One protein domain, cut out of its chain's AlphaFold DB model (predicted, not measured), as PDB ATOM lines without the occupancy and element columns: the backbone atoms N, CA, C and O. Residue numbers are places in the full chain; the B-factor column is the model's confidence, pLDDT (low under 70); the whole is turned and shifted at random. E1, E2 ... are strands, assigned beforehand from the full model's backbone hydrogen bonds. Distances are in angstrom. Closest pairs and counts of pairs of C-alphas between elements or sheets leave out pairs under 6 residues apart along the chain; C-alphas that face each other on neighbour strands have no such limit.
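AT A GLANCE: This is residues 44 to 148 of the 148 residues of an uncharacterized protein of Candidatus Curtissbacteria bacterium RIFCSPLOWO2_01_FULL_42_50 (UniProt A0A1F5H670). The model is a sandwich of two strongly twisted antiparallel sheets, only partly face to face: one sheet runs E2, E3, E9, E5, E7 and the other E1, E4, E8, E6. Edge strand E1 comes close to E2 along one side and edge strand E6 to E5 and E7 along the other, like a flattened, loosely closed barrel. The printed part has 105 residues with nine named strands, E1 to E9 along the chain, and no named helix; its class is all strand. It is compact, with a radius of gyration of the C-alphas of 13.4 A and spans of 43 by 29 by 24 A.

IN THESE COORDINATES: Find C-alpha 44 at (301.367, 239.961, 301.592), where E1, residues 44 to 46, begins. Next come E2, residues 54 to 59, 16.9 A long, and E3, residues 62 to 68, 20.3 A. E4, residues 74 to 83, starts at C-alpha 74 at (285.635, 224.987, 307.807) and runs 25.0 A. E5 holds residues 90 to 98, 24.9 A; E6 and E7 are short, residues 102 to 105 and 115 to 118. E8, residues 123 to 130, measures 23.3 A, and E9, residues 138 to 147, runs 29.9 A to C-alpha 147 at (300.343, 248.779, 311.501).

HOW THE PARTS SIT: Start in the five-stranded sheet, whose edge strands are E2 and E7. E2 and E3 form a hairpin, antiparallel at 162 degrees, with N 57 and O 64 2.9 A apart. E3 and E9 are antiparallel at 153 degrees; look for N 65 and O 141, 2.9 A apart. E9 and E5 are antiparallel at 147 degrees, with N 144 and O 95 at 2.8 A, and E5 and E7 at 148 degrees, with N 92 and O 116 at 2.9 A. In the other sheet, E1 and E4 have N 45 and O 81 2.8 A apart, E4 and E8 have N 76 and O 128 at 2.8 A, and E8 and E6 have N 104 and O 127 at 3.0 A; these quoted pairs are within hydrogen-bond range. Between the sheets, the closest C-alphas of E5 and E6 are those of Leu 94 and Phe 104, 7.1 A apart, and of E1 and E2 those of Ser 46 and Phe 56, 7.5 A. E4 and E9 are apart.

THE WHOLE: The two C-alphas farthest apart are those of Asp 87 and Ser 135, 43.2 A. The printed part has no cut and no long link; it ends at Asn 148, the chain's last residue. Mean pLDDT of the printed part is 88.6, and residues 134 to 137 are under 70.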
ATOM      1  N   LEU A  44     302.404 240.981 301.506       86.69
ATOM      2  CA  LEU A  44     301.367 239.961 301.592       86.69
ATOM      3  C   LEU A  44     301.546 238.952 300.456       86.69
ATOM      4  O   LEU A  44     301.521 239.313 299.282       86.69
ATOM      5  N   VAL A  45     301.717 237.686 300.813       88.19
ATOM      6  CA  VAL A  45     301.812 236.576 299.867       88.19
ATOM      7  C   VAL A  45     300.579 235.709 300.033       88.19
ATOM      8  O   VAL A  45     300.325 235.173 301.110       88.19
ATOM      9  N   SER A  46     299.814 235.566 298.958       88.06
ATOM     10  CA  SER A  46     298.686 234.647 298.941       88.06
ATOM     11  C   SER A  46     299.165 233.206 298.797       88.06
ATOM     12  O   SER A  46     300.137 232.939 298.094       88.06
ATOM     13  N   GLN A  47     298.510 232.282 299.493       87.75
ATOM     14  CA  GLN A  47     298.693 230.834 299.355       87.75
ATOM     15  C   GLN A  47     297.374 230.149 298.978       87.75
ATOM     16  O   GLN A  47     297.252 228.927 299.064       87.75
ATOM     17  N   ILE A  48     296.374 230.933 298.560       86.69
ATOM     18  CA  ILE A  48     295.030 230.435 298.265       86.69
ATOM     19  C   ILE A  48     294.997 229.456 297.092       86.69
ATOM     20  O   ILE A  48     294.075 228.654 297.035       86.69
ATOM     21  N   GLU A  49     296.003 229.433 296.206       83.56
ATOM     22  CA  GLU A  49     296.044 228.446 295.116       83.56
ATOM     23  C   GLU A  49     296.186 227.005 295.630       83.56
ATOM     24  O   GLU A  49     295.878 226.055 294.913       83.56
ATOM     25  N   LYS A  50     296.625 226.826 296.883       84.56
ATOM     26  CA  LYS A  50     296.683 225.520 297.554       84.56
ATOM     27  C   LYS A  50     295.308 225.014 297.993       84.56
ATOM     28  O   LYS A  50     295.183 223.842 298.338       84.56
ATOM     29  N   PHE A  51     294.293 225.878 297.994       84.50
ATOM     30  CA  PHE A  51     292.963 225.580 298.503       84.50
ATOM     31  C   PHE A  51     291.920 225.685 297.381       84.50
ATOM     32  O   PHE A  51     291.700 226.766 296.830       84.50
ATOM     33  N   PRO A  52     291.248 224.578 297.022       81.44
ATOM     34  CA  PRO A  52     290.235 224.612 295.979       81.44
ATOM     35  C   PRO A  52     289.045 225.475 296.412       81.44
ATOM     36  O   PRO A  52     288.647 225.471 297.575       81.44
ATOM     37  N   ASN A  53     288.443 226.171 295.447       86.00
ATOM     38  CA  ASN A  53     287.279 227.041 295.644       86.00
ATOM     39  C   ASN A  53     287.512 228.249 296.563       86.00
ATOM     40  O   ASN A  53     286.541 228.821 297.057       86.00
ATOM     41  N   ILE A  54     288.768 228.655 296.768       90.25
ATOM     42  CA  ILE A  54     289.120 229.936 297.380       90.25
ATOM     43  C   ILE A  54     289.650 230.866 296.297       90.25
ATOM     44  O   ILE A  54     290.457 230.488 295.454       90.25
ATOM     45  N   THR A  55     289.197 232.111 296.331       91.38
ATOM     46  CA  THR A  55     289.697 233.192 295.489       91.38
ATOM     47  C   THR A  55     290.140 234.348 296.372       91.38
ATOM     48  O   THR A  55     289.542 234.618 297.413       91.38
ATOM     49  N   PHE A  56     291.206 235.020 295.960       92.25
ATOM     50  CA  PHE A  56     291.753 236.186 296.635       92.25
ATOM     51  C   PHE A  56     291.819 237.334 295.641       92.25
ATOM     52  O   PHE A  56     292.220 237.153 294.492       92.25
ATOM     53  N   SER A  57     291.437 238.520 296.090       90.56
ATOM     54  CA  SER A  57     291.585 239.747 295.323       90.56
ATOM     55  C   SER A  57     292.030 240.877 296.238       90.56
ATOM     56  O   SER A  57     291.693 240.909 297.421       90.56
ATOM     57  N   GLN A  58     292.796 241.802 295.675       87.31
ATOM     58  CA  GLN A  58     293.267 242.996 296.358       87.31
ATOM     59  C   GLN A  58     292.837 244.218 295.553       87.31
ATOM     60  O   GLN A  58     293.009 244.259 294.335       87.31
ATOM     61  N   SER A  59     292.316 245.224 296.247       85.31
ATOM     62  CA  SER A  59     292.004 246.535 295.690       85.31
ATOM     63  C   SER A  59     292.552 247.609 296.628       85.31
ATOM     64  O   SER A  59     291.969 247.881 297.675       85.31
ATOM     65  N   SER A  60     293.682 248.217 296.255       84.31
ATOM     66  CA  SER A  60     294.449 249.121 297.126       84.31
ATOM     67  C   SER A  60     294.828 248.436 298.450       84.31
ATOM     68  O   SER A  60     295.544 247.432 298.418       84.31
ATOM     69  N   ASP A  61     294.318 248.940 299.575       84.00
ATOM     70  CA  ASP A  61     294.594 248.457 300.935       84.00
ATOM     71  C   ASP A  61     293.484 247.535 301.468       84.00
ATOM     72  O   ASP A  61     293.528 247.094 302.614       84.00
ATOM     73  N   ALA A  62     292.473 247.250 300.639       87.94
ATOM     74  CA  ALA A  62     291.405 246.314 300.948       87.94
ATOM     75  C   ALA A  62     291.675 244.959 300.289       87.94
ATOM     76  O   ALA A  62     291.929 244.854 299.081       87.94
ATOM     77  N   TYR A  63     291.569 243.913 301.091       91.94
ATOM     78  CA  TYR A  63     291.757 242.531 300.692       91.94
ATOM     79  C   TYR A  63     290.439 241.794 300.786       91.94
ATOM     80  O   TYR A  63     289.665 241.999 301.716       91.94
ATOM     81  N   ARG A  64     290.186 240.910 299.827       93.06
ATOM     82  CA  ARG A  64     288.967 240.114 299.782       93.06
ATOM     83  C   ARG A  64     289.315 238.659 299.528       93.06
ATOM     84  O   ARG A  64     289.950 238.348 298.521       93.06
ATOM     85  N   ILE A  65     288.852 237.779 300.408       93.19
ATOM     86  CA  ILE A  65     288.859 236.331 300.193       93.19
ATOM     87  C   ILE A  65     287.416 235.882 300.002       93.19
ATOM     88  O   ILE A  65     286.568 236.149 300.851       93.19
ATOM     89  N   SER A  66     287.147 235.170 298.915       91.69
ATOM     90  CA  SER A  66     285.867 234.498 298.696       91.69
ATOM     91  C   SER A  66     286.085 232.996 298.648       91.69
ATOM     92  O   SER A  66     286.973 232.533 297.934       91.69
ATOM     93  N   LEU A  67     285.270 232.238 299.375       90.88
ATOM     94  CA  LEU A  67     285.321 230.780 299.408       90.88
ATOM     95  C   LEU A  67     283.941 230.171 299.175       90.88
ATOM     96  O   LEU A  67     282.928 230.752 299.567       90.88
ATOM     97  N   ALA A  68     283.902 228.992 298.558       88.50
ATOM     98  CA  ALA A  68     282.718 228.139 298.565       88.50
ATOM     99  C   ALA A  68     282.852 227.101 299.683       88.50
ATOM    100  O   ALA A  68     283.819 226.334 299.716       88.50
ATOM    101  N   LYS A  69     281.905 227.103 300.621       83.50
ATOM    102  CA  LYS A  69     281.977 226.282 301.832       83.50
ATOM    103  C   LYS A  69     281.688 224.821 301.481       83.50
ATOM    104  O   LYS A  69     280.716 224.539 300.787       83.50
ATOM    105  N   GLN A  70     282.504 223.887 301.968       81.75
ATOM    106  CA  GLN A  70     282.294 222.449 301.721       81.75
ATOM    107  C   GLN A  70     281.580 221.718 302.868       81.75
ATOM    108  O   GLN A  70     281.147 220.582 302.691       81.75
ATOM    109  N   GLY A  71     281.451 222.344 304.039       82.38
ATOM    110  CA  GLY A  71     280.820 221.742 305.213       82.38
ATOM    111  C   GLY A  71     280.358 222.780 306.238       82.38
ATOM    112  O   GLY A  71     280.608 223.966 306.049       82.38
ATOM    113  N   PRO A  72     279.682 222.363 307.325       80.06
ATOM    114  CA  PRO A  72     279.089 223.271 308.308       80.06
ATOM    115  C   PRO A  72     280.102 224.195 308.974       80.06
ATOM    116  O   PRO A  72     279.817 225.367 309.110       80.06
ATOM    117  N   SER A  73     281.300 223.722 309.296       84.38
ATOM    118  CA  SER A  73     282.419 224.529 309.790       84.38
ATOM    119  C   SER A  73     283.643 224.198 308.957       84.38
ATOM    120  O   SER A  73     283.859 223.032 308.612       84.38
ATOM    121  N   GLN A  74     284.428 225.207 308.593       87.38
ATOM    122  CA  GLN A  74     285.635 224.987 307.807       87.38
ATOM    123  C   GLN A  74     286.732 225.968 308.207       87.38
ATOM    124  O   GLN A  74     286.530 227.180 308.209       87.38
ATOM    125  N   ALA A  75     287.905 225.425 308.519       88.31
ATOM    126  CA  ALA A  75     289.114 226.191 308.778       88.31
ATOM    127  C   ALA A  75     290.100 225.988 307.625       88.31
ATOM    128  O   ALA A  75     290.355 224.858 307.207       88.31
ATOM    129  N   PHE A  76     290.677 227.081 307.143       89.44
ATOM    130  CA  PHE A  76     291.775 227.083 306.188       89.44
ATOM    131  C   PHE A  76     292.972 227.763 306.837       89.44
ATOM    132  O   PHE A  76     292.936 228.958 307.138       89.44
ATOM    133  N   LEU A  77     294.023 226.988 307.082       90.50
ATOM    134  CA  LEU A  77     295.187 227.446 307.830       90.50
ATOM    135  C   LEU A  77     296.293 227.905 306.878       90.50
ATOM    136  O   LEU A  77     296.574 227.230 305.889       90.50
ATOM    137  N   GLY A  78     296.897 229.059 307.162       87.88
ATOM    138  CA  GLY A  78     297.993 229.603 306.353       87.88
ATOM    139  C   GLY A  78     297.582 229.997 304.931       87.88
ATOM    140  O   GLY A  78     298.344 229.799 303.984       87.88
ATOM    141  N   VAL A  79     296.376 230.549 304.762       91.31
ATOM    142  CA  VAL A  79     295.859 231.000 303.457       91.31
ATOM    143  C   VAL A  79     296.595 232.216 302.910       91.31
ATOM    144  O   VAL A  79     296.695 232.377 301.694       91.31
ATOM    145  N   LEU A  80     297.128 233.062 303.790       92.44
ATOM    146  CA  LEU A  80     297.974 234.194 303.431       92.44
ATOM    147  C   LEU A  80     299.201 234.222 304.338       92.44
ATOM    148  O   LEU A  80     299.195 233.663 305.432       92.44
ATOM    149  N   ILE A  81     300.252 234.900 303.896       91.56
ATOM    150  CA  ILE A  81     301.479 235.099 304.660       91.56
ATOM    151  C   ILE A  81     301.817 236.585 304.641       91.56
ATOM    152  O   ILE A  81     302.035 237.167 303.578       91.56
ATOM    153  N   ILE A  82     301.894 237.188 305.823       91.25
ATOM    154  CA  ILE A  82     302.372 238.558 306.009       91.25
ATOM    155  C   ILE A  82     303.857 238.492 306.326       91.25
ATOM    156  O   ILE A  82     304.262 237.898 307.321       91.25
ATOM    157  N   ASN A  83     304.675 239.108 305.483       90.25
ATOM    158  CA  ASN A  83     306.103 239.243 305.727       90.25
ATOM    159  C   ASN A  83     306.400 240.652 306.219       90.25
ATOM    160  O   ASN A  83     305.930 241.614 305.610       90.25
ATOM    161  N   ASN A  84     307.223 240.765 307.258       90.38
ATOM    162  CA  ASN A  84     307.801 242.025 307.701       90.38
ATOM    163  C   ASN A  84     309.138 242.258 306.974       90.38
ATOM    164  O   ASN A  84     310.156 241.718 307.405       90.38
ATOM    165  N   PRO A  85     309.191 243.053 305.888       86.56
ATOM    166  CA  PRO A  85     310.436 243.310 305.170       86.56
ATOM    167  C   PRO A  85     311.348 244.301 305.904       86.56
ATOM    168  O   PRO A  85     312.415 244.635 305.390       86.56
ATOM    169  N   THR A  86     310.920 244.839 307.049       87.06
ATOM    170  CA  THR A  86     311.657 245.895 307.741       87.06
ATOM    171  C   THR A  86     312.722 245.338 308.674       87.06
ATOM    172  O   THR A  86     312.706 244.172 309.064       87.06
ATOM    173  N   ASP A  87     313.669 246.200 309.025       88.88
ATOM    174  CA  ASP A  87     314.785 245.942 309.936       88.88
ATOM    175  C   ASP A  87     314.387 246.014 311.419       88.88
ATOM    176  O   ASP A  87     315.224 245.846 312.303       88.88
ATOM    177  N   ARG A  88     313.100 246.234 311.703       90.06
ATOM    178  CA  ARG A  88     312.546 246.347 313.052       90.06
ATOM    179  C   ARG A  88     311.318 245.468 313.231       90.06
ATOM    180  O   ARG A  88     310.625 245.122 312.277       90.06
ATOM    181  N   THR A  89     311.030 245.142 314.484       93.31
ATOM    182  CA  THR A  89     309.772 244.489 314.855       93.31
ATOM    183  C   THR A  89     308.608 245.435 314.576       93.31
ATOM    184  O   THR A  89     308.688 246.618 314.910       93.31
ATOM    185  N   GLN A  90     307.544 244.918 313.966       92.56
ATOM    186  CA  GLN A  90     306.306 245.655 313.722       92.56
ATOM    187  C   GLN A  90     305.116 244.916 314.304       92.56
ATOM    188  O   GLN A  90     305.100 243.685 314.351       92.56
ATOM    189  N   THR A  91     304.115 245.681 314.721       94.19
ATOM    190  CA  THR A  91     302.836 245.137 315.159       94.19
ATOM    191  C   THR A  91     301.847 245.265 314.019       94.19
ATOM    192  O   THR A  91     301.529 246.374 313.595       94.19
ATOM    193  N   TYR A  92     301.355 244.131 313.535       93.88
ATOM    194  CA  TYR A  92     300.301 244.085 312.533       93.88
ATOM    195  C   TYR A  92     298.968 243.779 313.201       93.88
ATOM    196  O   TYR A  92     298.907 243.070 314.210       93.88
ATOM    197  N   SER A  93     297.891 244.300 312.632       94.69
ATOM    198  CA  SER A  93     296.530 243.952 313.021       94.69
ATOM    199  C   SER A  93     295.653 243.733 311.798       94.69
ATOM    200  O   SER A  93     295.838 244.373 310.766       94.69
ATOM    201  N   LEU A  94     294.740 242.774 311.917       94.31
ATOM    202  CA  LEU A  94     293.744 242.429 310.915       94.31
ATOM    203  C   LEU A  94     292.423 243.056 311.334       94.31
ATOM    204  O   LEU A  94     291.916 242.777 312.420       94.31
ATOM    205  N   GLU A  95     291.860 243.870 310.457       94.06
ATOM    206  CA  GLU A  95     290.520 244.412 310.627       94.06
ATOM    207  C   GLU A  95     289.612 243.814 309.564       94.06
ATOM    208  O   GLU A  95     289.797 244.063 308.376       94.06
ATOM    209  N   VAL A  96     288.636 243.011 309.984       93.00
ATOM    210  CA  VAL A  96     287.598 242.502 309.085       93.00
ATOM    211  C   VAL A  96     286.563 243.604 308.887       93.00
ATOM    212  O   VAL A  96     285.864 243.980 309.824       93.00
ATOM    213  N   THR A  97     286.460 244.117 307.665       91.44
ATOM    214  CA  THR A  97     285.540 245.202 307.306       91.44
ATOM    215  C   THR A  97     284.168 244.680 306.888       91.44
ATOM    216  O   THR A  97     283.175 245.394 307.000       91.44
ATOM    217  N   SER A  98     284.096 243.445 306.385       89.50
ATOM    218  CA  SER A  98     282.847 242.800 305.972       89.50
ATOM    219  C   SER A  98     282.997 241.279 305.929       89.50
ATOM    220  O   SER A  98     284.077 240.763 305.645       89.50
ATOM    221  N   GLY A  99     281.902 240.554 306.155       85.94
ATOM    222  CA  GLY A  99     281.847 239.094 306.058       85.94
ATOM    223  C   GLY A  99     281.546 238.394 307.380       85.94
ATOM    224  O   GLY A  99     281.538 238.997 308.446       85.94
ATOM    225  N   GLN A 100     281.266 237.093 307.286       80.44
ATOM    226  CA  GLN A 100     280.912 236.235 308.428       80.44
ATOM    227  C   GLN A 100     282.086 235.358 308.896       80.44
ATOM    228  O   GLN A 100     281.970 234.636 309.883       80.44
ATOM    229  N   ASN A 101     283.212 235.409 308.181       87.88
ATOM    230  CA  ASN A 101     284.381 234.591 308.471       87.88
ATOM    231  C   ASN A 101     285.375 235.363 309.332       87.88
ATOM    232  O   ASN A 101     285.562 236.567 309.167       87.88
ATOM    233  N   SER A 102     286.049 234.640 310.218       89.75
ATOM    234  CA  SER A 102     287.108 235.184 311.058       89.75
ATOM    235  C   SER A 102     288.458 235.029 310.368       89.75
ATOM    236  O   SER A 102     288.790 233.950 309.878       89.75
ATOM    237  N   LEU A 103     289.248 236.099 310.358       93.56
ATOM    238  CA  LEU A 103     290.647 236.091 309.940       93.56
ATOM    239  C   LEU A 103     291.536 236.285 311.160       93.56
ATOM    240  O   LEU A 103     291.266 237.150 311.991       93.56
ATOM    241  N   PHE A 104     292.588 235.484 311.260       95.19
ATOM    242  CA  PHE A 104     293.466 235.492 312.421       95.19
ATOM    243  C   PHE A 104     294.893 235.095 312.057       95.19
ATOM    244  O   PHE A 104     295.131 234.387 311.081       95.19
ATOM    245  N   PHE A 105     295.851 235.555 312.848       95.62
ATOM    246  CA  PHE A 105     297.251 235.181 312.734       95.62
ATOM    247  C   PHE A 105     297.511 233.800 313.340       95.62
ATOM    248  O   PHE A 105     296.968 233.457 314.388       95.62
ATOM    249  N   GLY A 106     298.419 233.045 312.723       92.75
ATOM    250  CA  GLY A 106     298.796 231.708 313.172       92.75
ATOM    251  C   GLY A 106     297.953 230.609 312.534       92.75
ATOM    252  O   GLY A 106     297.244 230.839 311.559       92.75
ATOM    253  N   GLU A 107     298.060 229.402 313.079       89.50
ATOM    254  CA  GLU A 107     297.402 228.188 312.570       89.50
ATOM    255  C   GLU A 107     296.533 227.499 313.640       89.50
ATOM    256  O   GLU A 107     296.058 226.387 313.431       89.50
ATOM    257  N   ASP A 108     296.313 228.143 314.791       89.06
ATOM    258  CA  ASP A 108     295.491 227.592 315.873       89.06
ATOM    259  C   ASP A 108     294.055 228.140 315.804       89.06
ATOM    260  O   ASP A 108     293.826 229.297 316.164       89.06
ATOM    261  N   PRO A 109     293.061 227.337 315.382       84.31
ATOM    262  CA  PRO A 109     291.671 227.781 315.295       84.31
ATOM    263  C   PRO A 109     291.025 228.044 316.666       84.31
ATOM    264  O   PRO A 109     289.950 228.634 316.718       84.31
ATOM    265  N   ASN A 110     291.654 227.634 317.774       87.88
ATOM    266  CA  ASN A 110     291.170 227.932 319.124       87.88
ATOM    267  C   ASN A 110     291.710 229.265 319.662       87.88
ATOM    268  O   ASN A 110     291.267 229.727 320.713       87.88
ATOM    269  N   ASN A 111     292.661 229.885 318.957       89.44
ATOM    270  CA  ASN A 111     293.299 231.131 319.352       89.44
ATOM    271  C   ASN A 111     293.304 232.125 318.182       89.44
ATOM    272  O   ASN A 111     294.280 232.271 317.445       89.44
ATOM    273  N   LEU A 112     292.178 232.818 318.019       91.06
ATOM    274  CA  LEU A 112     291.929 233.734 316.908       91.06
ATOM    275  C   LEU A 112     292.583 235.105 317.152       91.06
ATOM    276  O   LEU A 112     291.921 236.089 317.480       91.06
ATOM    277  N   LEU A 113     293.906 235.175 317.007       93.50
ATOM    278  CA  LEU A 113     294.670 236.412 317.179       93.50
ATOM    279  C   LEU A 113     294.426 237.393 316.026       93.50
ATOM    280  O   LEU A 113     294.781 237.118 314.884       93.50
ATOM    281  N   THR A 114     293.906 238.583 316.317       93.88
ATOM    282  CA  THR A 114     293.729 239.658 315.321       93.88
ATOM    283  C   THR A 114     294.889 240.649 315.289       93.88
ATOM    284  O   THR A 114     294.927 241.518 314.424       93.88
ATOM    285  N   SER A 115     295.865 240.525 316.193       94.88
ATOM    286  CA  SER A 115     297.094 241.319 316.186       94.88
ATOM    287  C   SER A 115     298.302 240.473 316.569       94.88
ATOM    288  O   SER A 115     298.194 239.560 317.389       94.88
ATOM    289  N   ILE A 116     299.453 240.775 315.969       94.62
ATOM    290  CA  ILE A 116     300.706 240.081 316.245       94.62
ATOM    291  C   ILE A 116     301.909 241.016 316.127       94.62
ATOM    292  O   ILE A 116     301.962 241.885 315.257       94.62
ATOM    293  N   MET A 117     302.908 240.790 316.979       94.31
ATOM    294  CA  MET A 117     304.243 241.355 316.815       94.31
ATOM    295  C   MET A 117     305.080 240.433 315.929       94.31
ATOM    296  O   MET A 117     305.406 239.314 316.319       94.31
ATOM    297  N   ALA A 118     305.448 240.913 314.749       92.88
ATOM    298  CA  ALA A 118     306.306 240.205 313.813       92.88
ATOM    299  C   ALA A 118     307.724 240.796 313.869       92.88
ATOM    300  O   ALA A 118     307.912 241.968 313.511       92.88
ATOM    301  N   PRO A 119     308.740 240.026 314.302       93.69
ATOM    302  CA  PRO A 119     310.128 240.469 314.251       93.69
ATOM    303  C   PRO A 119     310.574 240.842 312.830       93.69
ATOM    304  O   PRO A 119     309.938 240.481 311.835       93.69
ATOM    305  N   SER A 120     311.690 241.560 312.728       90.12
ATOM    306  CA  SER A 120     312.288 241.927 311.441       90.12
ATOM    307  C   SER A 120     312.520 240.699 310.559       90.12
ATOM    308  O   SER A 120     313.049 239.696 311.045       90.12
ATOM    309  N   LEU A 121     312.195 240.794 309.269       88.00
ATOM    310  CA  LEU A 121     312.428 239.742 308.268       88.00
ATOM    311  C   LEU A 121     311.730 238.405 308.574       88.00
ATOM    312  O   LEU A 121     312.178 237.354 308.119       88.00
ATOM    313  N   THR A 122     310.636 238.438 309.338       91.38
ATOM    314  CA  THR A 122     309.828 237.247 309.638       91.38
ATOM    315  C   THR A 122     308.536 237.211 308.838       91.38
ATOM    316  O   THR A 122     308.045 238.233 308.348       91.38
ATOM    317  N   SER A 123     307.991 236.004 308.722       91.94
ATOM    318  CA  SER A 123     306.739 235.706 308.044       91.94
ATOM    319  C   SER A 123     305.740 235.177 309.063       91.94
ATOM    320  O   SER A 123     306.079 234.310 309.866       91.94
ATOM    321  N   VAL A 124     304.508 235.668 309.007       93.38
ATOM    322  CA  VAL A 124     303.416 235.209 309.862       93.38
ATOM    323  C   VAL A 124     302.268 234.717 308.982       93.38
ATOM    324  O   VAL A 124     301.814 235.470 308.113       93.38
ATOM    325  N   PRO A 125     301.782 233.480 309.177       94.56
ATOM    326  CA  PRO A 125     300.610 232.998 308.468       94.56
ATOM    327  C   PRO A 125     299.346 233.694 308.975       94.56
ATOM    328  O   PRO A 125     299.208 234.000 310.159       94.56
ATOM    329  N   VAL A 126     298.405 233.903 308.065       94.94
ATOM    330  CA  VAL A 126     297.033 234.305 308.351       94.94
ATOM    331  C   VAL A 126     296.125 233.176 307.903       94.94
ATOM    332  O   VAL A 126     296.240 232.664 306.786       94.94
ATOM    333  N   SER A 127     295.224 232.804 308.793       94.44
ATOM    334  CA  SER A 127     294.268 231.724 308.644       94.44
ATOM    335  C   SER A 127     292.852 232.272 308.601       94.44
ATOM    336  O   SER A 127     292.559 233.353 309.114       94.44
ATOM    337  N   LEU A 128     291.974 231.507 307.965       92.94
ATOM    338  CA  LEU A 128     290.580 231.839 307.744       92.94
ATOM    339  C   LEU A 128     289.700 230.774 308.385       92.94
ATOM    340  O   LEU A 128     289.852 229.586 308.109       92.94
ATOM    341  N   TYR A 129     288.758 231.202 309.212       91.44
ATOM    342  CA  TYR A 129     287.795 230.327 309.860       91.44
ATOM    343  C   TYR A 129     286.371 230.722 309.483       91.44
ATOM    344  O   TYR A 129     285.970 231.877 309.631       91.44
ATOM    345  N   SER A 130     285.610 229.748 308.993       89.75
ATOM    346  CA  SER A 130     284.190 229.877 308.690       89.75
ATOM    347  C   SER A 130     283.363 229.177 309.775       89.75
ATOM    348  O   SER A 130     283.413 227.943 309.857       89.75
ATOM    349  N   PRO A 131     282.608 229.929 310.601       83.88
ATOM    350  CA  PRO A 131     281.809 229.366 311.688       83.88
ATOM    351  C   PRO A 131     280.559 228.635 311.172       83.88
ATOM    352  O   PRO A 131     280.127 228.825 310.031       83.88
ATOM    353  N   GLU A 132     279.950 227.811 312.031       80.38
ATOM    354  CA  GLU A 132     278.764 227.003 311.694       80.38
ATOM    355  C   GLU A 132     277.551 227.827 311.271       80.38
ATOM    356  O   GLU A 132     276.848 227.477 310.323       80.38
ATOM    357  N   GLU A 133     277.361 228.967 311.921       72.31
ATOM    358  CA  GLU A 133     276.217 229.864 311.748       72.31
ATOM    359  C   GLU A 133     276.239 230.620 310.409       72.31
ATOM    360  O   GLU A 133     275.218 231.153 309.961       72.31
ATOM    361  N   ALA A 134     277.400 230.654 309.749       67.75
ATOM    362  CA  ALA A 134     277.579 231.358 308.495       67.75
ATOM    363  C   ALA A 134     276.889 230.586 307.354       67.75
ATOM    364  O   ALA A 134     277.401 229.588 306.829       67.75
ATOM    365  N   SER A 135     275.691 231.053 307.010       58.50
ATOM    366  CA  SER A 135     274.693 230.401 306.161       58.50
ATOM    367  C   SER A 135     274.752 230.970 304.740       58.50
ATOM    368  O   SER A 135     274.018 231.880 304.366       58.50
ATOM    369  N   GLY A 136     275.666 230.433 303.935       65.38
ATOM    370  CA  GLY A 136     275.793 230.754 302.516       65.38
ATOM    371  C   GLY A 136     276.709 229.758 301.813       65.38
ATOM    372  O   GLY A 136     277.758 229.409 302.351       65.38
ATOM    373  N   GLU A 137     276.316 229.293 300.621       69.69
ATOM    374  CA  GLU A 137     277.145 228.398 299.791       69.69
ATOM    375  C   GLU A 137     278.472 229.062 299.394       69.69
ATOM    376  O   GLU A 137     279.508 228.402 299.312       69.69
ATOM    377  N   SER A 138     278.450 230.385 299.213       83.19
ATOM    378  CA  SER A 138     279.633 231.216 299.033       83.19
ATOM    379  C   SER A 138     279.709 232.265 300.129       83.19
ATOM    380  O   SER A 138     278.713 232.899 300.481       83.19
ATOM    381  N   GLN A 139     280.907 232.438 300.669       88.12
ATOM    382  CA  GLN A 139     281.201 233.400 301.712       88.12
ATOM    383  C   GLN A 139     282.354 234.278 301.277       88.12
ATOM    384  O   GLN A 139     283.350 233.802 300.731       88.12
ATOM    385  N   THR A 140     282.233 235.559 301.583       90.69
ATOM    386  CA  THR A 140     283.263 236.549 301.311       90.69
ATOM    387  C   THR A 140     283.645 237.223 302.614       90.69
ATOM    388  O   THR A 140     282.778 237.569 303.415       90.69
ATOM    389  N   VAL A 141     284.945 237.397 302.814       92.56
ATOM    390  CA  VAL A 141     285.511 238.234 303.865       92.56
ATOM    391  C   VAL A 141     286.319 239.342 303.215       92.56
ATOM    392  O   VAL A 141     287.136 239.094 302.327       92.56
ATOM    393  N   GLU A 142     286.064 240.564 303.649       93.81
ATOM    394  CA  GLU A 142     286.849 241.739 303.313       93.81
ATOM    395  C   GLU A 142     287.583 242.203 304.558       93.81
ATOM    396  O   GLU A 142     287.017 242.214 305.653       93.81
ATOM    397  N   PHE A 143     288.853 242.546 304.399       94.12
ATOM    398  CA  PHE A 143     289.693 242.937 305.512       94.12
ATOM    399  C   PHE A 143     290.795 243.899 305.086       94.12
ATOM    400  O   PHE A 143     291.134 244.025 303.907       94.12
ATOM    401  N   GLN A 144     291.371 244.556 306.081       93.56
ATOM    402  CA  GLN A 144     292.507 245.455 305.962       93.56
ATOM    403  C   GLN A 144     293.600 245.035 306.945       93.56
ATOM    404  O   GLN A 144     293.335 244.374 307.953       93.56
ATOM    405  N   ILE A 145     294.841 245.401 306.628       92.00
ATOM    406  CA  ILE A 145     295.997 245.174 307.498       92.00
ATOM    407  C   ILE A 145     296.512 246.534 307.955       92.00
ATOM    408  O   ILE A 145     296.964 247.340 307.139       92.00
ATOM    409  N   HIS A 146     296.488 246.755 309.264       91.38
ATOM    410  CA  HIS A 146     296.983 247.968 309.901       91.38
ATOM    411  C   HIS A 146     298.309 247.716 310.611       91.38
ATOM    412  O   HIS A 146     298.566 246.616 311.110       91.38
ATOM    413  N   ILE A 147     299.138 248.755 310.670       88.75
ATOM    414  CA  ILE A 147     300.343 248.779 311.501       88.75
ATOM    415  C   ILE A 147     300.112 249.725 312.653       88.75
ATOM    416  O   ILE A 147     299.661 250.851 312.443       88.75
ATOM    417  N   ASN A 148     300.488 249.247 313.833       82.69
ATOM    418  CA  ASN A 148     300.419 249.986 315.083       82.69
ATOM    419  C   ASN A 148     301.807 250.458 315.519       82.69
ATOM    420  O   ASN A 148     302.779 249.682 315.347       82.69
TER     421      ASN A 148